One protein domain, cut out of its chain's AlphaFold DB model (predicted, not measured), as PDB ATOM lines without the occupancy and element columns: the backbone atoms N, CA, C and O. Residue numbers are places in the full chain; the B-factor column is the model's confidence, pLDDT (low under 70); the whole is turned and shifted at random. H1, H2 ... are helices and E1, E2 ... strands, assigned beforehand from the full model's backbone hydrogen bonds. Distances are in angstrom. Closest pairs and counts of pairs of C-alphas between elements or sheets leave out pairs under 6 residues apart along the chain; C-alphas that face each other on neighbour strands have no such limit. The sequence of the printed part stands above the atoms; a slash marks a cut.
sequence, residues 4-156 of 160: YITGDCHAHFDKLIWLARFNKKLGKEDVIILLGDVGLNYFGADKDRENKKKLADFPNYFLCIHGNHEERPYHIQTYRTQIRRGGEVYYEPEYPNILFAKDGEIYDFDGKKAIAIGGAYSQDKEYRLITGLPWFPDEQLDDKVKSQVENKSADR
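Overview. This is residues 4 to 156 of the 160 residues of the protein "Metallophos domain-containing protein" of [Ruminococcus] torques (UniProt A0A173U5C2). A strongly twisted sheet of six short strands makes the middle of the domain, with H1 and H2 in the crossovers that join its parallel strands E1, E2 and E3. The small hairpin E7 and E8 lies beyond E5, and the last two helices lie far out: H3 is the farthest element from the mean of the C-alphas, and H4 has its nearest strand in E8. The printed part has 153 residues, in the order E1 H1 E2 H2 E3 E4 E5 E6 E7 E8 H3 H4, with under half of the residues in named elements. The large sheet, order E1 E2 E3 E6 E5 E4, is mixed, and the class is mixed, helices and strands. The whole is compact, with a radius of gyration of the C-alphas of 15.6 A and spans of 43 by 41 by 27 A.

Along the chain. Find C-alpha 4 at (-111.163, 429.109, -10.681), where E1, residues 4 to 6, begins. In the same sheet look for E2, 31 to 34; E3, 61 to 64; E6, 98 to 101; E5, 87 to 91, 12.8 A long; and E4, 80 to 84, 12.5 A. E7, 106 to 109, and E8, 112 to 115, make the other sheet. H1, 14 to 23, is 12.7 A long, and H2, 45 to 56, is 15.8 A. H3, 125 to 131, is 10.0 A. H4, 143 to 154, runs 16.5 A to C-alpha 154 at (-117.847, 408.236, 4.942).

Arrangement. Start at the large sheet. E1 and E2 are parallel, with N 33 and O 4 at 2.8 A; E2 and E3 are parallel, with N 63 and O 32 at 2.8 A. E1, H1, E2 and E2, H2, E3 are strand-helix-strand units, parallel neighbour strands with a helix between, each with a right-handed crossover. E3 and E6 are parallel, with N 64 and O 99 at 2.7 A. E4, E5 and E6 form a meander, each strand the antiparallel neighbour of the one before; see N 80 and O 91, 2.8 A, and N 90 and O 100, 2.8 A. H2 is on the sheet but only grazes it, with residues 52 to 56; H1 is only just not on it, with 4 pairs of C-alphas within 10 A. In the hairpin E7 and E8, N 107 and O 114 are 2.8 A apart. The closest C-alphas of E5 and E7 are those of Gly 87 and Tyr 107, 5.2 A; of E8 and H4, Ile 115 and Val 149, 7.6 A. H3 and H4 are apart. In H1, H2, H3 and H4 every O i to N i+4 pair is within hydrogen-bond range.

Size, cuts and confidence. The C-alphas farthest apart, Gly 111 and Ile 130, are 46.8 A apart. The printed part has no cut. The links E3 to E4 and H3 to H4 are long. Mean pLDDT of the printed part is 90.4; look for values under 70 at residues 153 to 156.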
ATOM      1  N   TYR A   4    -110.129 428.678  -9.743       94.06
ATOM      2  CA  TYR A   4    -111.163 429.109 -10.681       94.06
ATOM      3  C   TYR A   4    -111.924 427.883 -11.146       94.06
ATOM      4  O   TYR A   4    -111.305 426.901 -11.535       94.06
ATOM      5  N   ILE A   5    -113.250 427.929 -11.100       93.81
ATOM      6  CA  ILE A   5    -114.084 426.756 -11.352       93.81
ATOM      7  C   ILE A   5    -115.065 427.083 -12.471       93.81
ATOM      8  O   ILE A   5    -115.748 428.106 -12.432       93.81
ATOM      9  N   THR A   6    -115.115 426.224 -13.482       93.38
ATOM     10  CA  THR A   6    -116.120 426.243 -14.550       93.38
ATOM     11  C   THR A   6    -116.333 424.813 -15.054       93.38
ATOM     12  O   THR A   6    -115.773 423.883 -14.487       93.38
ATOM     13  N   GLY A   7    -117.152 424.597 -16.072       91.19
ATOM     14  CA  GLY A   7    -117.438 423.278 -16.637       91.19
ATOM     15  C   GLY A   7    -118.206 423.431 -17.941       91.19
ATOM     16  O   GLY A   7    -118.374 424.564 -18.402       91.19
ATOM     17  N   ASP A   8    -118.655 422.318 -18.515       89.69
ATOM     18  CA  ASP A   8    -119.514 422.311 -19.708       89.69
ATOM     19  C   ASP A   8    -118.874 423.075 -20.881       89.69
ATOM     20  O   ASP A   8    -119.461 423.941 -21.531       89.69
ATOM     21  N   CYS A   9    -117.573 422.842 -21.079       90.94
ATOM     22  CA  CYS A   9    -116.794 423.617 -22.037       90.94
ATOM     23  C   CYS A   9    -117.092 423.188 -23.472       90.94
ATOM     24  O   CYS A   9    -117.091 424.034 -24.360       90.94
ATOM     25  N   HIS A  10    -117.284 421.892 -23.725       91.88
ATOM     26  CA  HIS A  10    -117.437 421.302 -25.056       91.88
ATOM     27  C   HIS A  10    -116.391 421.824 -26.061       91.88
ATOM     28  O   HIS A  10    -116.712 422.142 -27.205       91.88
ATOM     29  N   ALA A  11    -115.129 421.948 -25.624       93.06
ATOM     30  CA  ALA A  11    -114.018 422.558 -26.365       93.06
ATOM     31  C   ALA A  11    -114.119 424.071 -26.683       93.06
ATOM     32  O   ALA A  11    -113.285 424.609 -27.420       93.06
ATOM     33  N   HIS A  12    -115.089 424.790 -26.118       93.75
ATOM     34  CA  HIS A  12    -115.248 426.238 -26.256       93.75
ATOM     35  C   HIS A  12    -114.568 426.993 -25.104       93.75
ATOM     36  O   HIS A  12    -115.176 427.333 -24.089       93.75
ATOM     37  N   PHE A  13    -113.280 427.304 -25.274       94.50
ATOM     38  CA  PHE A  13    -112.460 427.953 -24.239       94.50
ATOM     39  C   PHE A  13    -112.414 429.485 -24.315       94.50
ATOM     40  O   PHE A  13    -111.635 430.109 -23.595       94.50
ATOM     41  N   ASP A  14    -113.248 430.122 -25.141       91.94
ATOM     42  CA  ASP A  14    -113.229 431.579 -25.342       91.94
ATOM     43  C   ASP A  14    -113.412 432.354 -24.033       91.94
ATOM     44  O   ASP A  14    -112.733 433.353 -23.795       91.94
ATOM     45  N   LYS A  15    -114.265 431.852 -23.131       89.25
ATOM     46  CA  LYS A  15    -114.469 432.436 -21.797       89.25
ATOM     47  C   LYS A  15    -113.200 432.380 -20.939       89.25
ATOM     48  O   LYS A  15    -112.883 433.358 -20.264       89.25
ATOM     49  N   LEU A  16    -112.458 431.270 -20.983       91.69
ATOM     50  CA  LEU A  16    -111.195 431.108 -20.250       91.69
ATOM     51  C   LEU A  16    -110.099 432.002 -20.831       91.69
ATOM     52  O   LEU A  16    -109.378 432.665 -20.087       91.69
ATOM     53  N   ILE A  17    -110.008 432.066 -22.160       91.69
ATOM     54  CA  ILE A  17    -109.065 432.939 -22.865       91.69
ATOM     55  C   ILE A  17    -109.365 434.402 -22.534       91.69
ATOM     56  O   ILE A  17    -108.453 435.169 -22.228       91.69
ATOM     57  N   TRP A  18    -110.640 434.791 -22.546       92.94
ATOM     58  CA  TRP A  18    -111.057 436.141 -22.185       92.94
ATOM     59  C   TRP A  18    -110.714 436.467 -20.728       92.94
ATOM     60  O   TRP A  18    -110.134 437.520 -20.460       92.94
ATOM     61  N   LEU A  19    -110.991 435.543 -19.799       89.44
ATOM     62  CA  LEU A  19    -110.625 435.675 -18.387       89.44
ATOM     63  C   LEU A  19    -109.122 435.937 -18.233       89.44
ATOM     64  O   LEU A  19    -108.745 436.918 -17.592       89.44
ATOM     65  N   ALA A  20    -108.285 435.101 -18.851       88.88
ATOM     66  CA  ALA A  20    -106.828 435.167 -18.746       88.88
ATOM     67  C   ALA A  20    -106.215 436.412 -19.402       88.88
ATOM     68  O   ALA A  20    -105.188 436.914 -18.946       88.88
ATOM     69  N   ARG A  21    -106.823 436.907 -20.487       86.69
ATOM     70  CA  ARG A  21    -106.300 438.056 -21.239       86.69
ATOM     71  C   ARG A  21    -106.768 439.397 -20.697       86.69
ATOM     72  O   ARG A  21    -105.990 440.347 -20.709       86.69
ATOM     73  N   PHE A  22    -108.019 439.492 -20.253       89.12
ATOM     74  CA  PHE A  22    -108.667 440.790 -20.030       89.12
ATOM     75  C   PHE A  22    -109.174 441.015 -18.609       89.12
ATOM     76  O   PHE A  22    -109.420 442.159 -18.243       89.12
ATOM     77  N   ASN A  23    -109.328 439.966 -17.800       86.88
ATOM     78  CA  ASN A  23    -109.948 440.094 -16.479       86.88
ATOM     79  C   ASN A  23    -108.993 439.743 -15.329       86.88
ATOM     80  O   ASN A  23    -109.009 440.388 -14.279       86.88
ATOM     81  N   LYS A  24    -108.145 438.725 -15.501       86.12
ATOM     82  CA  LYS A  24    -107.235 438.230 -14.463       86.12
ATOM     83  C   LYS A  24    -105.897 437.820 -15.055       86.12
ATOM     84  O   LYS A  24    -105.838 437.030 -15.988       86.12
ATOM     85  N   LYS A  25    -104.812 438.286 -14.437       88.44
ATOM     86  CA  LYS A  25    -103.470 437.769 -14.705       88.44
ATOM     87  C   LYS A  25    -103.290 436.453 -13.951       88.44
ATOM     88  O   LYS A  25    -103.066 436.475 -12.744       88.44
ATOM     89  N   LEU A  26    -103.413 435.336 -14.663       91.38
ATOM     90  CA  LEU A  26    -103.228 433.999 -14.100       91.38
ATOM     91  C   LEU A  26    -101.747 433.743 -13.789       91.38
ATOM     92  O   LEU A  26    -100.869 434.008 -14.614       91.38
ATOM     93  N   GLY A  27    -101.469 433.258 -12.583       92.31
ATOM     94  CA  GLY A  27    -100.141 432.838 -12.140       92.31
ATOM     95  C   GLY A  27     -99.944 431.328 -12.258       92.31
ATOM     96  O   GLY A  27    -100.908 430.577 -12.272       92.31
ATOM     97  N   LYS A  28     -98.688 430.865 -12.274       92.69
ATOM     98  CA  LYS A  28     -98.347 429.429 -12.376       92.69
ATOM     99  C   LYS A  28     -98.947 428.559 -11.265       92.69
ATOM    100  O   LYS A  28     -99.232 427.387 -11.489       92.69
ATOM    101  N   GLU A  29     -99.134 429.150 -10.088       91.44
ATOM    102  CA  GLU A  29     -99.708 428.479  -8.920       91.44
ATOM    103  C   GLU A  29    -101.239 428.433  -8.953       91.44
ATOM    104  O   GLU A  29    -101.843 427.683  -8.195       91.44
ATOM    105  N   ASP A  30    -101.897 429.234  -9.793       94.50
ATOM    106  CA  ASP A  30    -103.353 429.189  -9.883       94.50
ATOM    107  C   ASP A  30    -103.818 427.836 -10.439       94.50
ATOM    108  O   ASP A  30    -103.081 427.128 -11.125       94.50
ATOM    109  N   VAL A  31    -105.053 427.451 -10.129       95.25
ATOM    110  CA  VAL A  31    -105.642 426.203 -10.623       95.25
ATOM    111  C   VAL A  31    -106.970 426.523 -11.279       95.25
ATOM    112  O   VAL A  31    -107.837 427.145 -10.660       95.25
ATOM    113  N   ILE A  32    -107.136 426.074 -12.519       96.25
ATOM    114  CA  ILE A  32    -108.433 426.103 -13.195       96.25
ATOM    115  C   ILE A  32    -109.026 424.699 -13.116       96.25
ATOM    116  O   ILE A  32    -108.445 423.746 -13.622       96.25
ATOM    117  N   ILE A  33    -110.171 424.570 -12.459       96.62
ATOM    118  CA  ILE A  33    -110.903 423.320 -12.291       96.62
ATOM    119  C   ILE A  33    -112.051 423.307 -13.302       96.62
ATOM    120  O   ILE A  33    -112.875 424.225 -13.312       96.62
ATOM    121  N   LEU A  34    -112.085 422.287 -14.159       96.56
ATOM    122  CA  LEU A  34    -113.101 422.101 -15.199       96.56
ATOM    123  C   LEU A  34    -113.989 420.914 -14.807       96.56
ATOM    124  O   LEU A  34    -113.524 419.785 -14.821       96.56
ATOM    125  N   LEU A  35    -115.240 421.160 -14.416       94.44
ATOM    126  CA  LEU A  35    -116.142 420.204 -13.750       94.44
ATOM    127  C   LEU A  35    -116.866 419.212 -14.684       94.44
ATOM    128  O   LEU A  35    -117.911 418.690 -14.313       94.44
ATOM    129  N   GLY A  36    -116.345 418.958 -15.882       92.50
ATOM    130  CA  GLY A  36    -116.968 418.047 -16.847       92.50
ATOM    131  C   GLY A  36    -117.053 418.623 -18.252       92.50
ATOM    132  O   GLY A  36    -116.919 419.836 -18.452       92.50
ATOM    133  N   ASP A  37    -117.265 417.719 -19.210       92.62
ATOM    134  CA  ASP A  37    -117.457 417.979 -20.638       92.62
ATOM    135  C   ASP A  37    -116.428 418.970 -21.174       92.62
ATOM    136  O   ASP A  37    -116.731 419.995 -21.789       92.62
ATOM    137  N   VAL A  38    -115.155 418.679 -20.904       94.81
ATOM    138  CA  VAL A  38    -114.064 419.592 -21.263       94.81
ATOM    139  C   VAL A  38    -113.886 419.657 -22.785       94.81
ATOM    140  O   VAL A  38    -113.571 420.713 -23.337       94.81
ATOM    141  N   GLY A  39    -114.131 418.538 -23.475       93.69
ATOM    142  CA  GLY A  39    -114.022 418.419 -24.932       93.69
ATOM    143  C   GLY A  39    -112.588 418.227 -25.437       93.69
ATOM    144  O   GLY A  39    -112.254 418.697 -26.523       93.69
ATOM    145  N   LEU A  40    -111.727 417.582 -24.640       95.44
ATOM    146  CA  LEU A  40    -110.337 417.283 -25.021       95.44
ATOM    147  C   LEU A  40    -110.124 415.845 -25.504       95.44
ATOM    148  O   LEU A  40    -109.048 415.560 -26.011       95.44
ATOM    149  N   ASN A  41    -111.106 414.962 -25.327       94.50
ATOM    150  CA  ASN A  41    -111.053 413.549 -25.708       94.50
ATOM    151  C   ASN A  41    -112.398 413.139 -26.339       94.50
ATOM    152  O   ASN A  41    -113.043 412.204 -25.877       94.50
ATOM    153  N   TYR A  42    -112.911 413.914 -27.296       93.38
ATOM    154  CA  TYR A  42    -114.253 413.679 -27.856       93.38
ATOM    155  C   TYR A  42    -114.269 413.711 -29.380       93.38
ATOM    156  O   TYR A  42    -114.949 412.906 -30.013       93.38
ATOM    157  N   PHE A  43    -113.548 414.650 -29.992       88.44
ATOM    158  CA  PHE A  43    -113.691 414.937 -31.417       88.44
ATOM    159  C   PHE A  43    -112.723 414.148 -32.305       88.44
ATOM    160  O   PHE A  43    -112.831 414.222 -33.530       88.44
ATOM    161  N   GLY A  44    -111.775 413.422 -31.710       83.06
ATOM    162  CA  GLY A  44    -110.722 412.706 -32.417       83.06
ATOM    163  C   GLY A  44    -109.417 413.501 -32.502       83.06
ATOM    164  O   GLY A  44    -109.353 414.694 -32.189       83.06
ATOM    165  N   ALA A  45    -108.361 412.816 -32.952       81.38
ATOM    166  CA  ALA A  45    -106.969 413.212 -32.737       81.38
ATOM    167  C   ALA A  45    -106.639 414.671 -33.097       81.38
ATOM    168  O   ALA A  45    -105.984 415.350 -32.311       81.38
ATOM    169  N   ASP A  46    -107.078 415.178 -34.252       89.00
ATOM    170  CA  ASP A  46    -106.671 416.514 -34.701       89.00
ATOM    171  C   ASP A  46    -107.320 417.643 -33.890       89.00
ATOM    172  O   ASP A  46    -106.608 418.503 -33.363       89.00
ATOM    173  N   LYS A  47    -108.651 417.624 -33.735       91.75
ATOM    174  CA  LYS A  47    -109.382 418.672 -33.005       91.75
ATOM    175  C   LYS A  47    -109.079 418.624 -31.507       91.75
ATOM    176  O   LYS A  47    -108.873 419.670 -30.892       91.75
ATOM    177  N   ASP A  48    -108.981 417.428 -30.934       94.38
ATOM    178  CA  ASP A  48    -108.598 417.247 -29.534       94.38
ATOM    179  C   ASP A  48    -107.182 417.791 -29.276       94.38
ATOM    180  O   ASP A  48    -106.967 418.546 -28.325       94.38
ATOM    181  N   ARG A  49    -106.226 417.523 -30.177       94.75
ATOM    182  CA  ARG A  49    -104.854 418.054 -30.098       94.75
ATOM    183  C   ARG A  49    -104.807 419.580 -30.191       94.75
ATOM    184  O   ARG A  49    -104.075 420.216 -29.435       94.75
ATOM    185  N   GLU A  50    -105.567 420.194 -31.096       95.25
ATOM    186  CA  GLU A  50    -105.649 421.661 -31.189       95.25
ATOM    187  C   GLU A  50    -106.193 422.288 -29.904       95.25
ATOM    188  O   GLU A  50    -105.675 423.295 -29.421       95.25
ATOM    189  N   ASN A  51    -107.218 421.675 -29.321       95.88
ATOM    190  CA  ASN A  51    -107.825 422.130 -28.077       95.88
ATOM    191  C   ASN A  51    -106.892 421.959 -26.874       95.88
ATOM    192  O   ASN A  51    -106.781 422.876 -26.059       95.88
ATOM    193  N   LYS A  52    -106.144 420.852 -26.812       97.00
ATOM    194  CA  LYS A  52    -105.080 420.653 -25.820       97.00
ATOM    195  C   LYS A  52    -103.999 421.721 -25.947       97.00
ATOM    196  O   LYS A  52    -103.641 422.325 -24.946       97.00
ATOM    197  N   LYS A  53    -103.561 422.063 -27.163       96.81
ATOM    198  CA  LYS A  53    -102.592 423.154 -27.384       96.81
ATOM    199  C   LYS A  53    -103.090 424.509 -26.877       96.81
ATOM    200  O   LYS A  53    -102.314 425.239 -26.273       96.81
ATOM    201  N   LYS A  54    -104.375 424.834 -27.075       95.50
ATOM    202  CA  LYS A  54    -104.968 426.085 -26.558       95.50
ATOM    203  C   LYS A  54    -104.873 426.174 -25.037       95.50
ATOM    204  O   LYS A  54    -104.525 427.230 -24.521       95.50
ATOM    205  N   LEU A  55    -105.196 425.094 -24.325       95.75
ATOM    206  CA  LEU A  55    -105.099 425.067 -22.864       95.75
ATOM    207  C   LEU A  55    -103.643 424.995 -22.394       95.75
ATOM    208  O   LEU A  55    -103.277 425.663 -21.433       95.75
ATOM    209  N   ALA A  56    -102.789 424.253 -23.094       96.50
ATOM    210  CA  ALA A  56    -101.386 424.099 -22.729       96.50
ATOM    211  C   ALA A  56    -100.598 425.421 -22.731       96.50
ATOM    212  O   ALA A  56     -99.628 425.544 -21.991       96.50
ATOM    213  N   ASP A  57    -101.047 426.422 -23.496       95.12
ATOM    214  CA  ASP A  57    -100.460 427.770 -23.547       95.12
ATOM    215  C   ASP A  57    -100.659 428.588 -22.251       95.12
ATOM    216  O   ASP A  57     -99.996 429.601 -22.026       95.12
ATOM    217  N   PHE A  58    -101.562 428.165 -21.362       95.12
ATOM    218  CA  PHE A  58    -101.789 428.861 -20.098       95.12
ATOM    219  C   PHE A  58    -100.635 428.606 -19.111       95.12
ATOM    220  O   PHE A  58    -100.106 427.496 -19.033       95.12
ATOM    221  N   PRO A  59    -100.256 429.605 -18.290       93.75
ATOM    222  CA  PRO A  59     -99.122 429.482 -17.370       93.75
ATOM    223  C   PRO A  59     -99.405 428.562 -16.176       93.75
ATOM    224  O   PRO A  59     -98.471 428.089 -15.528       93.75
ATOM    225  N   ASN A  60    -100.679 428.370 -15.848       94.75
ATOM    226  CA  ASN A  60    -101.170 427.527 -14.770       94.75
ATOM    227  C   ASN A  60    -101.490 426.111 -15.268       94.75
ATOM    228  O   ASN A  60    -101.422 425.822 -16.463       94.75
ATOM    229  N   TYR A  61    -101.886 425.234 -14.347       95.81
ATOM    230  CA  TYR A  61    -102.404 423.919 -14.712       95.81
ATOM    231  C   TYR A  61    -103.932 423.843 -14.557       95.81
ATOM    232  O   TYR A  61    -104.548 424.626 -13.822       95.81
ATOM    233  N   PHE A  62    -104.524 422.896 -15.278       97.56
ATOM    234  CA  PHE A  62    -105.939 422.557 -15.263       97.56
ATOM    235  C   PHE A  62    -106.148 421.247 -14.516       97.56
ATOM    236  O   PHE A  62    -105.392 420.296 -14.719       97.56
ATOM    237  N   LEU A  63    -107.180 421.195 -13.679       97.75
ATOM    238  CA  LEU A  63    -107.713 419.953 -13.139       97.75
ATOM    239  C   LEU A  63    -109.094 419.705 -13.749       97.75
ATOM    240  O   LEU A  63    -110.074 420.354 -13.394       97.75
ATOM    241  N   CYS A  64    -109.148 418.782 -14.690       97.50
ATOM    242  CA  CYS A  64    -110.330 418.385 -15.425       97.50
ATOM    243  C   CYS A  64    -111.012 417.217 -14.714       97.50
ATOM    244  O   CYS A  64    -110.382 416.199 -14.439       97.50
ATOM    245  N   ILE A  65    -112.297 417.357 -14.436       95.25
ATOM    246  CA  ILE A  65    -113.188 416.269 -14.052       95.25
ATOM    247  C   ILE A  65    -113.870 415.785 -15.326       95.25
ATOM    248  O   ILE A  65    -114.165 416.590 -16.209       95.25
ATOM    249  N   HIS A  66    -114.101 414.484 -15.425       91.31
ATOM    250  CA  HIS A  66    -114.760 413.920 -16.590       91.31
ATOM    251  C   HIS A  66    -116.248 414.263 -16.635       91.31
ATOM    252  O   HIS A  66    -116.925 414.232 -15.610       91.31
ATOM    253  N   GLY A  67    -116.781 414.536 -17.824       90.75
ATOM    254  CA  GLY A  67    -118.222 414.559 -18.073       90.75
ATOM    255  C   GLY A  67    -118.728 413.312 -18.802       90.75
ATOM    256  O   GLY A  67    -118.079 412.262 -18.784       90.75
ATOM    257  N   ASN A  68    -119.913 413.407 -19.402       87.88
ATOM    258  CA  ASN A  68    -120.546 412.332 -20.171       87.88
ATOM    259  C   ASN A  68    -120.450 412.530 -21.697       87.88
ATOM    260  O   ASN A  68    -121.054 411.766 -22.449       87.88
ATOM    261  N   HIS A  69    -119.676 413.519 -22.146       89.12
ATOM    262  CA  HIS A  69    -119.305 413.756 -23.542       89.12
ATOM    263  C   HIS A  69    -117.778 413.754 -23.718       89.12
ATOM    264  O   HIS A  69    -117.198 414.669 -24.306       89.12
ATOM    265  N   GLU A  70    -117.100 412.729 -23.199       89.00
ATOM    266  CA  GLU A  70    -115.657 412.534 -23.373       89.00
ATOM    267  C   GLU A  70    -115.229 411.082 -23.120       89.00
ATOM    268  O   GLU A  70    -115.764 410.407 -22.239       89.00
ATOM    269  N   GLU A  71    -114.225 410.626 -23.869       92.50
ATOM    270  CA  GLU A  71    -113.531 409.364 -23.629       92.50
ATOM    271  C   GLU A  71    -112.689 409.454 -22.356       92.50
ATOM    272  O   GLU A  71    -112.015 410.460 -22.083       92.50
ATOM    273  N   ARG A  72    -112.674 408.368 -21.580       92.44
ATOM    274  CA  ARG A  72    -111.852 408.308 -20.378       92.44
ATOM    275  C   ARG A  72    -110.360 408.238 -20.737       92.44
ATOM    276  O   ARG A  72    -109.955 407.417 -21.558       92.44
ATOM    277  N   PRO A  73    -109.488 409.006 -20.057       93.38
ATOM    278  CA  PRO A  73    -108.050 409.015 -20.311       93.38
ATOM    279  C   PRO A  73    -107.384 407.650 -20.208       93.38
ATOM    280  O   PRO A  73    -106.401 407.400 -20.894       93.38
ATOM    281  N   TYR A  74    -107.896 406.755 -19.357       91.88
ATOM    282  CA  TYR A  74    -107.315 405.427 -19.178       91.88
ATOM    283  C   TYR A  74    -107.511 404.501 -20.390       91.88
ATOM    284  O   TYR A  74    -106.851 403.463 -20.460       91.88
ATOM    285  N   HIS A  75    -108.361 404.869 -21.354       92.69
ATOM    286  CA  HIS A  75    -108.471 404.195 -22.651       92.69
ATOM    287  C   HIS A  75    -107.517 404.755 -23.714       92.69
ATOM    288  O   HIS A  75    -107.240 404.091 -24.714       92.69
ATOM    289  N   ILE A  76    -106.921 405.923 -23.468       93.19
ATOM    290  CA  ILE A  76    -106.062 406.617 -24.422       93.19
ATOM    291  C   ILE A  76    -104.589 406.329 -24.098       93.19
ATOM    292  O   ILE A  76    -104.045 406.761 -23.083       93.19
ATOM    293  N   GLN A  77    -103.899 405.623 -24.999       94.38
ATOM    294  CA  GLN A  77    -102.537 405.105 -24.775       94.38
ATOM    295  C   GLN A  77    -101.462 406.168 -24.504       94.38
ATOM    296  O   GLN A  77    -100.388 405.839 -23.992       94.38
ATOM    297  N   THR A  78    -101.694 407.424 -24.874       95.38
ATOM    298  CA  THR A  78    -100.753 408.532 -24.660       95.38
ATOM    299  C   THR A  78    -100.763 409.041 -23.220       95.38
ATOM    300  O   THR A  78     -99.767 409.619 -22.777       95.38
ATOM    301  N   TYR A  79    -101.831 408.778 -22.463       97.56
ATOM    302  CA  TYR A  79    -101.935 409.204 -21.077       97.56
ATOM    303  C   TYR A  79    -101.025 408.392 -20.150       97.56
ATOM    304  O   TYR A  79    -100.757 407.201 -20.329       97.56
ATOM    305  N   ARG A  80    -100.521 409.072 -19.129       98.12
ATOM    306  CA  ARG A  80     -99.727 408.548 -18.017       98.12
ATOM    307  C   ARG A  80    -100.364 409.006 -16.714       98.12
ATOM    308  O   ARG A  80    -101.175 409.930 -16.718       98.12
ATOM    309  N   THR A  81     -99.988 408.382 -15.604       98.19
ATOM    310  CA  THR A  81    -100.421 408.822 -14.278       98.19
ATOM    311  C   THR A  81     -99.308 409.535 -13.524       98.19
ATOM    312  O   THR A  81     -98.119 409.282 -13.734       98.19
ATOM    313  N   GLN A  82     -99.694 410.461 -12.652       97.62
ATOM    314  CA  GLN A  82     -98.812 411.080 -11.666       97.62
ATOM    315  C   GLN A  82     -99.605 411.466 -10.419       97.62
ATOM    316  O   GLN A  82    -100.828 411.581 -10.465       97.62
ATOM    317  N   ILE A  83     -98.910 411.724  -9.310       97.69
ATOM    318  CA  ILE A  83     -99.540 412.294  -8.117       97.69
ATOM    319  C   ILE A  83     -99.559 413.817  -8.227       97.69
ATOM    320  O   ILE A  83     -98.523 414.459  -8.411       97.69
ATOM    321  N   ARG A  84    -100.739 414.411  -8.057       96.62
ATOM    322  CA  ARG A  84    -100.921 415.861  -7.953       96.62
ATOM    323  C   ARG A  84    -101.889 416.169  -6.822       96.62
ATOM    324  O   ARG A  84    -102.950 415.570  -6.732       96.62
ATOM    325  N   ARG A  85    -101.529 417.123  -5.955       94.50
ATOM    326  CA  ARG A  85    -102.360 417.541  -4.807       94.50
ATOM    327  C   ARG A  85    -102.867 416.368  -3.953       94.50
ATOM    328  O   ARG A  85    -103.978 416.402  -3.450       94.50
ATOM    329  N   GLY A  86    -102.048 415.330  -3.791       95.38
ATOM    330  CA  GLY A  86    -102.370 414.171  -2.956       95.38
ATOM    331  C   GLY A  86    -103.236 413.086  -3.608       95.38
ATOM    332  O   GLY A  86    -103.389 412.040  -2.987       95.38
ATOM    333  N   GLY A  87    -103.730 413.290  -4.834       96.06
ATOM    334  CA  GLY A  87    -104.469 412.284  -5.602       96.06
ATOM    335  C   GLY A  87    -103.764 411.910  -6.907       96.06
ATOM    336  O   GLY A  87    -102.925 412.662  -7.416       96.06
ATOM    337  N   GLU A  88    -104.092 410.744  -7.458       97.81
ATOM    338  CA  GLU A  88    -103.623 410.350  -8.792       97.81
ATOM    339  C   GLU A  88    -104.358 411.136  -9.890       97.81
ATOM    340  O   GLU A  88    -105.562 411.357  -9.809       97.81
ATOM    341  N   VAL A  89    -103.645 411.574 -10.925       98.25
ATOM    342  CA  VAL A  89    -104.216 412.229 -12.114       98.25
ATOM    343  C   VAL A  89    -103.680 411.587 -13.383       98.25
ATOM    344  O   VAL A  89    -102.539 411.119 -13.408       98.25
ATOM    345  N   TYR A  90    -104.471 411.631 -14.449       98.31
ATOM    346  CA  TYR A  90    -104.050 411.303 -15.804       98.31
ATOM    347  C   TYR A  90    -103.544 412.557 -16.521       98.31
ATOM    348  O   TYR A  90    -104.166 413.614 -16.447       98.31
ATOM    349  N   TYR A  91    -102.436 412.453 -17.247       98.25
ATOM    350  CA  TYR A  91    -101.915 413.533 -18.089       98.25
ATOM    351  C   TYR A  91    -101.220 412.975 -19.330       98.25
ATOM    352  O   TYR A  91    -100.764 411.833 -19.333       98.25
ATOM    353  N   GLU A  92    -101.093 413.789 -20.371       97.62
ATOM    354  CA  GLU A  92    -100.235 413.476 -21.514       97.62
ATOM    355  C   GLU A  92     -98.904 414.225 -21.376       97.62
ATOM    356  O   GLU A  92     -98.921 415.426 -21.102       97.62
ATOM    357  N   PRO A  93     -97.743 413.580 -21.602       97.56
ATOM    358  CA  PRO A  93     -96.446 414.255 -21.508       97.56
ATOM    359  C   PRO A  93     -96.284 415.473 -22.433       97.56
ATOM    360  O   PRO A  93     -95.520 416.376 -22.108       97.56
ATOM    361  N   GLU A  94     -97.002 415.513 -23.564       97.19
ATOM    362  CA  GLU A  94     -97.025 416.668 -24.477       97.19
ATOM    363  C   GLU A  94     -97.770 417.879 -23.873       97.19
ATOM    364  O   GLU A  94     -97.470 419.022 -24.211       97.19
ATOM    365  N   TYR A  95     -98.695 417.642 -22.934       97.31
ATOM    366  CA  TYR A  95     -99.558 418.651 -22.309       97.31
ATOM    367  C   TYR A  95     -99.536 418.529 -20.774       97.31
ATOM    368  O   TYR A  95    -100.566 418.265 -20.147       97.31
ATOM    369  N   PRO A  96     -98.371 418.711 -20.123       97.00
ATOM    370  CA  PRO A  96     -98.178 418.359 -18.713       97.00
ATOM    371  C   PRO A  96     -98.986 419.217 -17.729       97.00
ATOM    372  O   PRO A  96     -99.096 418.873 -16.553       97.00
ATOM    373  N   ASN A  97     -99.535 420.345 -18.180       97.25
ATOM    374  CA  ASN A  97    -100.389 421.221 -17.386       97.25
ATOM    375  C   ASN A  97    -101.888 420.903 -17.532       97.25
ATOM    376  O   ASN A  97    -102.695 421.564 -16.887       97.25
ATOM    377  N   ILE A  98    -102.279 419.903 -18.325       98.06
ATOM    378  CA  ILE A  98    -103.665 419.436 -18.435       98.06
ATOM    379  C   ILE A  98    -103.778 418.110 -17.691       98.06
ATOM    380  O   ILE A  98    -103.259 417.089 -18.137       98.06
ATOM    381  N   LEU A  99    -104.448 418.134 -16.542       98.19
ATOM    382  CA  LEU A  99    -104.562 416.979 -15.659       98.19
ATOM    383  C   LEU A  99    -106.020 416.562 -15.566       98.19
ATOM    384  O   LEU A  99    -106.855 417.371 -15.186       98.19
ATOM    385  N   PHE A 100    -106.321 415.305 -15.851       97.62
ATOM    386  CA  PHE A 100    -107.625 414.720 -15.574       97.62
ATOM    387  C   PHE A 100    -107.610 414.023 -14.217       97.62
ATOM    388  O   PHE A 100    -106.748 413.184 -13.949       97.62
ATOM    389  N   ALA A 101    -108.539 414.400 -13.348       97.00
ATOM    390  CA  ALA A 101    -108.702 413.785 -12.045       97.00
ATOM    391  C   ALA A 101    -109.178 412.340 -12.206       97.00
ATOM    392  O   ALA A 101    -110.064 412.052 -13.006       97.00
ATOM    393  N   LYS A 102    -108.593 411.431 -11.432       94.94
ATOM    394  CA  LYS A 102    -109.054 410.052 -11.367       94.94
ATOM    395  C   LYS A 102    -110.243 409.965 -10.415       94.94
ATOM    396  O   LYS A 102    -110.180 410.467  -9.292       94.94
ATOM    397  N   ASP A 103    -111.307 409.308 -10.856       91.69
ATOM    398  CA  ASP A 103    -112.524 409.182 -10.059       91.69
ATOM    399  C   ASP A 103    -112.263 408.486  -8.715       91.69
ATOM    400  O   ASP A 103    -111.500 407.520  -8.605       91.69
ATOM    401  N   GLY A 104    -112.892 409.015  -7.668       90.00
ATOM    402  CA  GLY A 104    -112.737 408.573  -6.289       90.00
ATOM    403  C   GLY A 104    -111.450 409.039  -5.606       90.00
ATOM    404  O   GLY A 104    -111.278 408.770  -4.417       90.00
ATOM    405  N   GLU A 105    -110.523 409.714  -6.285       93.88
ATOM    406  CA  GLU A 105    -109.349 410.297  -5.627       93.88
ATOM    407  C   GLU A 105    -109.704 411.574  -4.853       93.88
ATOM    408  O   GLU A 105    -110.637 412.304  -5.194       93.88
ATOM    409  N   ILE A 106    -108.950 411.834  -3.781       93.69
ATOM    410  CA  ILE A 106    -109.123 413.010  -2.922       93.69
ATOM    411  C   ILE A 106    -107.954 413.959  -3.153       93.69
ATOM    412  O   ILE A 106    -106.796 413.578  -2.985       93.69
ATOM    413  N   TYR A 107    -108.272 415.211  -3.461       95.44
ATOM    414  CA  TYR A 107    -107.310 416.268  -3.745       95.44
ATOM    415  C   TYR A 107    -107.307 417.325  -2.643       95.44
ATOM    416  O   TYR A 107    -108.356 417.668  -2.099       95.44
ATOM    417  N   ASP A 108    -106.123 417.852  -2.334       94.62
ATOM    418  CA  ASP A 108    -105.907 418.904  -1.341       94.62
ATOM    419  C   ASP A 108    -105.724 420.286  -1.991       94.62
ATOM    420  O   ASP A 108    -104.792 420.540  -2.766       94.62
ATOM    421  N   PHE A 109    -106.620 421.201  -1.639       93.06
ATOM    422  CA  PHE A 109    -106.643 422.593  -2.065       93.06
ATOM    423  C   PHE A 109    -106.422 423.509  -0.858       93.06
ATOM    424  O   PHE A 109    -107.346 424.160  -0.370       93.06
ATOM    425  N   ASP A 110    -105.183 423.527  -0.367       91.69
ATOM    426  CA  ASP A 110    -104.739 424.303   0.800       91.69
ATOM    427  C   ASP A 110    -105.472 423.889   2.084       91.69
ATOM    428  O   ASP A 110    -106.081 424.701   2.784       91.69
ATOM    429  N   GLY A 111    -105.453 422.585   2.368       91.25
ATOM    430  CA  GLY A 111    -106.119 421.974   3.519       91.25
ATOM    431  C   GLY A 111    -107.610 421.707   3.313       91.25
ATOM    432  O   GLY A 111    -108.221 421.004   4.120       91.25
ATOM    433  N   LYS A 112    -108.209 422.212   2.225       91.06
ATOM    434  CA  LYS A 112    -109.563 421.830   1.805       91.06
ATOM    435  C   LYS A 112    -109.481 420.597   0.927       91.06
ATOM    436  O   LYS A 112    -108.947 420.646  -0.178       91.06
ATOM    437  N   LYS A 113    -110.024 419.492   1.418       92.94
ATOM    438  CA  LYS A 113    -110.075 418.239   0.671       92.94
ATOM    439  C   LYS A 113    -111.324 418.214  -0.204       92.94
ATOM    440  O   LYS A 113    -112.395 418.583   0.265       92.94
ATOM    441  N   ALA A 114    -111.194 417.751  -1.441       92.31
ATOM    442  CA  ALA A 114    -112.322 417.507  -2.333       92.31
ATOM    443  C   ALA A 114    -112.144 416.169  -3.051       92.31
ATOM    444  O   ALA A 114    -111.027 415.810  -3.428       92.31
ATOM    445  N   ILE A 115    -113.240 415.437  -3.224       92.62
ATOM    446  CA  ILE A 115    -113.268 414.184  -3.977       92.62
ATOM    447  C   ILE A 115    -113.638 414.469  -5.434       92.62
ATOM    448  O   ILE A 115    -114.537 415.267  -5.699       92.62
ATOM    449  N   ALA A 116    -112.932 413.847  -6.377       92.19
ATOM    450  CA  ALA A 116    -113.312 413.895  -7.784       92.19
ATOM    451  C   ALA A 116    -114.254 412.742  -8.115       92.19
ATOM    452  O   ALA A 116    -113.964 411.586  -7.812       92.19
ATOM    453  N   ILE A 117    -115.365 413.065  -8.765       89.44
ATOM    454  CA  ILE A 117    -116.264 412.091  -9.371       89.44
ATOM    455  C   ILE A 117    -116.821 412.715 -10.649       89.44
ATOM    456  O   ILE A 117    -117.484 413.751 -10.603       89.44
ATOM    457  N   GLY A 118    -116.473 412.131 -11.789       84.81
ATOM    458  CA  GLY A 118    -116.908 412.564 -13.109       84.81
ATOM    459  C   GLY A 118    -117.873 411.585 -13.768       84.81
ATOM    460  O   GLY A 118    -118.021 410.442 -13.351       84.81
ATOM    461  N   GLY A 119    -118.523 412.040 -14.832       80.50
ATOM    462  CA  GLY A 119    -119.544 411.285 -15.549       80.50
ATOM    463  C   GLY A 119    -120.963 411.611 -15.089       80.50
ATOM    464  O   GLY A 119    -121.233 411.958 -13.941       80.50
ATOM    465  N   ALA A 120    -121.892 411.492 -16.028       79.38
ATOM    466  CA  ALA A 120    -123.311 411.752 -15.836       79.38
ATOM    467  C   ALA A 120    -124.131 410.803 -16.719       79.38
ATOM    468  O   ALA A 120    -123.593 410.094 -17.570       79.38
ATOM    469  N   TYR A 121    -125.444 410.759 -16.502       79.50
ATOM    470  CA  TYR A 121    -126.323 409.946 -17.333       79.50
ATOM    471  C   TYR A 121    -126.536 410.589 -18.709       79.50
ATOM    472  O   TYR A 121    -127.025 411.713 -18.815       79.50
ATOM    473  N   SER A 122    -126.232 409.838 -19.765       80.38
ATOM    474  CA  SER A 122    -126.381 410.278 -21.154       80.38
ATOM    475  C   SER A 122    -127.788 410.035 -21.685       80.38
ATOM    476  O   SER A 122    -128.092 408.952 -22.188       80.38
ATOM    477  N   GLN A 123    -128.649 411.051 -21.591       82.38
ATOM    478  CA  GLN A 123    -130.018 410.988 -22.126       82.38
ATOM    479  C   GLN A 123    -130.067 410.928 -23.660       82.38
ATOM    480  O   GLN A 123    -131.030 410.435 -24.239       82.38
ATOM    481  N   ASP A 124    -129.022 411.410 -24.321       85.00
ATOM    482  CA  ASP A 124    -128.905 411.546 -25.770       85.00
ATOM    483  C   ASP A 124    -128.176 410.365 -26.437       85.00
ATOM    484  O   ASP A 124    -127.899 410.407 -27.636       85.00
ATOM    485  N   LYS A 125    -127.896 409.287 -25.687       86.62
ATOM    486  CA  LYS A 125    -127.201 408.089 -26.183       86.62
ATOM    487  C   LYS A 125    -127.788 407.574 -27.497       86.62
ATOM    488  O   LYS A 125    -127.056 407.389 -28.463       86.62
ATOM    489  N   GLU A 126    -129.101 407.344 -27.533       88.50
ATOM    490  CA  GLU A 126    -129.764 406.785 -28.717       88.50
ATOM    491  C   GLU A 126    -129.596 407.712 -29.926       88.50
ATOM    492  O   GLU A 126    -129.231 407.266 -31.011       88.50
ATOM    493  N   TYR A 127    -129.765 409.021 -29.715       90.44
ATOM    494  CA  TYR A 127    -129.563 410.032 -30.747       90.44
ATOM    495  C   TYR A 127    -128.126 410.018 -31.288       90.44
ATOM    496  O   TYR A 127    -127.926 410.057 -32.505       90.44
ATOM    497  N   ARG A 128    -127.120 409.918 -30.414       90.56
ATOM    498  CA  ARG A 128    -125.713 409.864 -30.833       90.56
ATOM    499  C   ARG A 128    -125.408 408.625 -31.665       90.56
ATOM    500  O   ARG A 128    -124.779 408.743 -32.714       90.56
ATOM    501  N   LEU A 129    -125.931 407.466 -31.266       90.12
ATOM    502  CA  LEU A 129    -125.746 406.214 -32.004       90.12
ATOM    503  C   LEU A 129    -126.374 406.264 -33.406       90.12
ATOM    504  O   LEU A 129    -125.717 405.874 -34.370       90.12
ATOM    505  N   ILE A 130    -127.599 406.788 -33.553       93.88
ATOM    506  CA  ILE A 130    -128.268 406.866 -34.870       93.88
ATOM    507  C   ILE A 130    -127.669 407.935 -35.793       93.88
ATOM    508  O   ILE A 130    -127.791 407.829 -37.012       93.88
ATOM    509  N   THR A 131    -127.043 408.975 -35.233       92.06
ATOM    510  CA  THR A 131    -126.436 410.079 -36.000       92.06
ATOM    511  C   THR A 131    -124.934 409.912 -36.230       92.06
ATOM    512  O   THR A 131    -124.342 410.700 -36.965       92.06
ATOM    513  N   GLY A 132    -124.316 408.880 -35.646       89.69
ATOM    514  CA  GLY A 132    -122.879 408.622 -35.757       89.69
ATOM    515  C   GLY A 132    -122.010 409.570 -34.927       89.69
ATOM    516  O   GLY A 132    -120.825 409.723 -35.224       89.69
ATOM    517  N   LEU A 133    -122.578 410.226 -33.911       89.44
ATOM    518  CA  LEU A 133    -121.818 411.039 -32.963       89.44
ATOM    519  C   LEU A 133    -121.074 410.144 -31.953       89.44
ATOM    520  O   LEU A 133    -121.584 409.081 -31.590       89.44
ATOM    521  N   PRO A 134    -119.901 410.575 -31.448       89.94
ATOM    522  CA  PRO A 134    -119.158 409.820 -30.445       89.94
ATOM    523  C   PRO A 134    -119.976 409.559 -29.172       89.94
ATOM    524  O   PRO A 134    -120.551 410.473 -28.570       89.94
ATOM    525  N   TRP A 135    -119.993 408.295 -28.754       91.06
ATOM    526  CA  TRP A 135    -120.567 407.814 -27.502       91.06
ATOM    527  C   TRP A 135    -119.614 406.790 -26.892       91.06
ATOM    528  O   TRP A 135    -119.186 405.868 -27.592       91.06
ATOM    529  N   PHE A 136    -119.298 406.938 -25.607       89.00
ATOM    530  CA  PHE A 136    -118.352 406.061 -24.919       89.00
ATOM    531  C   PHE A 136    -119.083 405.217 -23.865       89.00
ATOM    532  O   PHE A 136    -119.848 405.764 -23.070       89.00
ATOM    533  N   PRO A 137    -118.893 403.883 -23.829       83.50
ATOM    534  CA  PRO A 137    -119.620 403.009 -22.903       83.50
ATOM    535  C   PRO A 137    -119.441 403.337 -21.419       83.50
ATOM    536  O   PRO A 137    -120.325 403.064 -20.611       83.50
ATOM    537  N   ASP A 138    -118.299 403.914 -21.085       82.31
ATOM    538  CA  ASP A 138    -117.805 404.246 -19.756       82.31
ATOM    539  C   ASP A 138    -117.972 405.735 -19.401       82.31
ATOM    540  O   ASP A 138    -117.547 406.165 -18.325       82.31
ATOM    541  N   GLU A 139    -118.626 406.534 -20.260       79.62
ATOM    542  CA  GLU A 139    -118.941 407.946 -19.979       79.62
ATOM    543  C   GLU A 139    -119.971 408.104 -18.836       79.62
ATOM    544  O   GLU A 139    -120.050 409.163 -18.204       79.62
ATOM    545  N   GLN A 140    -120.708 407.031 -18.519       79.25
ATOM    546  CA  GLN A 140    -121.602 406.938 -17.363       79.25
ATOM    547  C   GLN A 140    -120.876 406.375 -16.139       79.25
ATOM    548  O   GLN A 140    -120.044 405.478 -16.248       79.25
ATOM    549  N   LEU A 141    -121.238 406.875 -14.958       73.19
ATOM    550  CA  LEU A 141    -120.733 406.355 -13.690       73.19
ATOM    551  C   LEU A 141    -121.157 404.897 -13.477       73.19
ATOM    552  O   LEU A 141    -122.355 404.604 -13.389       73.19
ATOM    553  N   ASP A 142    -120.176 404.009 -13.312       75.25
ATOM    554  CA  ASP A 142    -120.421 402.635 -12.883       75.25
ATOM    555  C   ASP A 142    -120.695 402.559 -11.366       75.25
ATOM    556  O   ASP A 142    -120.358 403.458 -10.588       75.25
ATOM    557  N   ASP A 143    -121.349 401.486 -10.920       77.31
ATOM    558  CA  ASP A 143    -121.708 401.333  -9.503       77.31
ATOM    559  C   ASP A 143    -120.483 401.138  -8.599       77.31
ATOM    560  O   ASP A 143    -120.525 401.446  -7.410       77.31
ATOM    561  N   LYS A 144    -119.355 400.686  -9.158       76.38
ATOM    562  CA  LYS A 144    -118.115 400.472  -8.411       76.38
ATOM    563  C   LYS A 144    -117.494 401.803  -7.995       76.38
ATOM    564  O   LYS A 144    -117.085 401.940  -6.842       76.38
ATOM    565  N   VAL A 145    -117.432 402.774  -8.902       77.88
ATOM    566  CA  VAL A 145    -116.959 404.135  -8.636       77.88
ATOM    567  C   VAL A 145    -117.890 404.819  -7.642       77.88
ATOM    568  O   VAL A 145    -117.397 405.404  -6.678       77.88
ATOM    569  N   LYS A 146    -119.216 404.673  -7.791       80.06
ATOM    570  CA  LYS A 146    -120.188 405.195  -6.811       80.06
ATOM    571  C   LYS A 146    -119.910 404.662  -5.407       80.06
ATOM    572  O   LYS A 146    -119.683 405.453  -4.496       80.06
ATOM    573  N   SER A 147    -119.810 403.342  -5.243       78.81
ATOM    574  CA  SER A 147    -119.526 402.741  -3.934       78.81
ATOM    575  C   SER A 147    -118.153 403.135  -3.383       78.81
ATOM    576  O   SER A 147    -117.995 403.318  -2.179       78.81
ATOM    577  N   GLN A 148    -117.131 403.281  -4.233       80.12
ATOM    578  CA  GLN A 148    -115.817 403.764  -3.792       80.12
ATOM    579  C   GLN A 148    -115.877 405.197  -3.262       80.12
ATOM    580  O   GLN A 148    -115.246 405.492  -2.245       80.12
ATOM    581  N   VAL A 149    -116.622 406.069  -3.939       80.12
ATOM    582  CA  VAL A 149    -116.811 407.468  -3.543       80.12
ATOM    583  C   VAL A 149    -117.594 407.550  -2.236       80.12
ATOM    584  O   VAL A 149    -117.149 408.231  -1.317       80.12
ATOM    585  N   GLU A 150    -118.692 406.806  -2.106       79.50
ATOM    586  CA  GLU A 150    -119.491 406.740  -0.874       79.50
ATOM    587  C   GLU A 150    -118.648 406.292   0.330       79.50
ATOM    588  O   GLU A 150    -118.626 406.968   1.359       79.50
ATOM    589  N   ASN A 151    -117.879 405.208   0.180       77.31
ATOM    590  CA  ASN A 151    -117.025 404.687   1.251       77.31
ATOM    591  C   ASN A 151    -115.914 405.675   1.644       77.31
ATOM    592  O   ASN A 151    -115.678 405.913   2.828       77.31
ATOM    593  N   LYS A 152    -115.238 406.290   0.663       76.88
ATOM    594  CA  LYS A 152    -114.154 407.254   0.921       76.88
ATOM    595  C   LYS A 152    -114.653 408.545   1.578       76.88
ATOM    596  O   LYS A 152    -113.917 409.125   2.379       76.88
ATOM    597  N   SER A 153    -115.865 408.988   1.248       64.88
ATOM    598  CA  SER A 153    -116.502 410.149   1.881       64.88
ATOM    599  C   SER A 153    -116.885 409.855   3.335       64.88
ATOM    600  O   SER A 153    -116.590 410.665   4.218       64.88
ATOM    601  N   ALA A 154    -117.449 408.670   3.601       65.56
ATOM    602  CA  ALA A 154    -117.847 408.236   4.942       65.56
ATOM    603  C   ALA A 154    -116.651 408.085   5.902       65.56
ATOM    604  O   ALA A 154    -116.695 408.581   7.028       65.56
ATOM    605  N   ASP A 155    -115.544 407.490   5.443       61.31
ATOM    606  CA  ASP A 155    -114.342 407.259   6.264       61.31
ATOM    607  C   ASP A 155    -113.621 408.547   6.701       61.31
ATOM    608  O   ASP A 155    -112.733 408.510   7.559       61.31
ATOM    609  N   ARG A 156    -113.941 409.699   6.096       63.41
ATOM    610  CA  ARG A 156    -113.210 410.960   6.314       63.41
ATOM    611  C   ARG A 156    -114.068 412.126   6.800       63.41
ATOM    612  O   ARG A 156    -113.544 413.239   6.856       63.41
TER     613      ARG A 156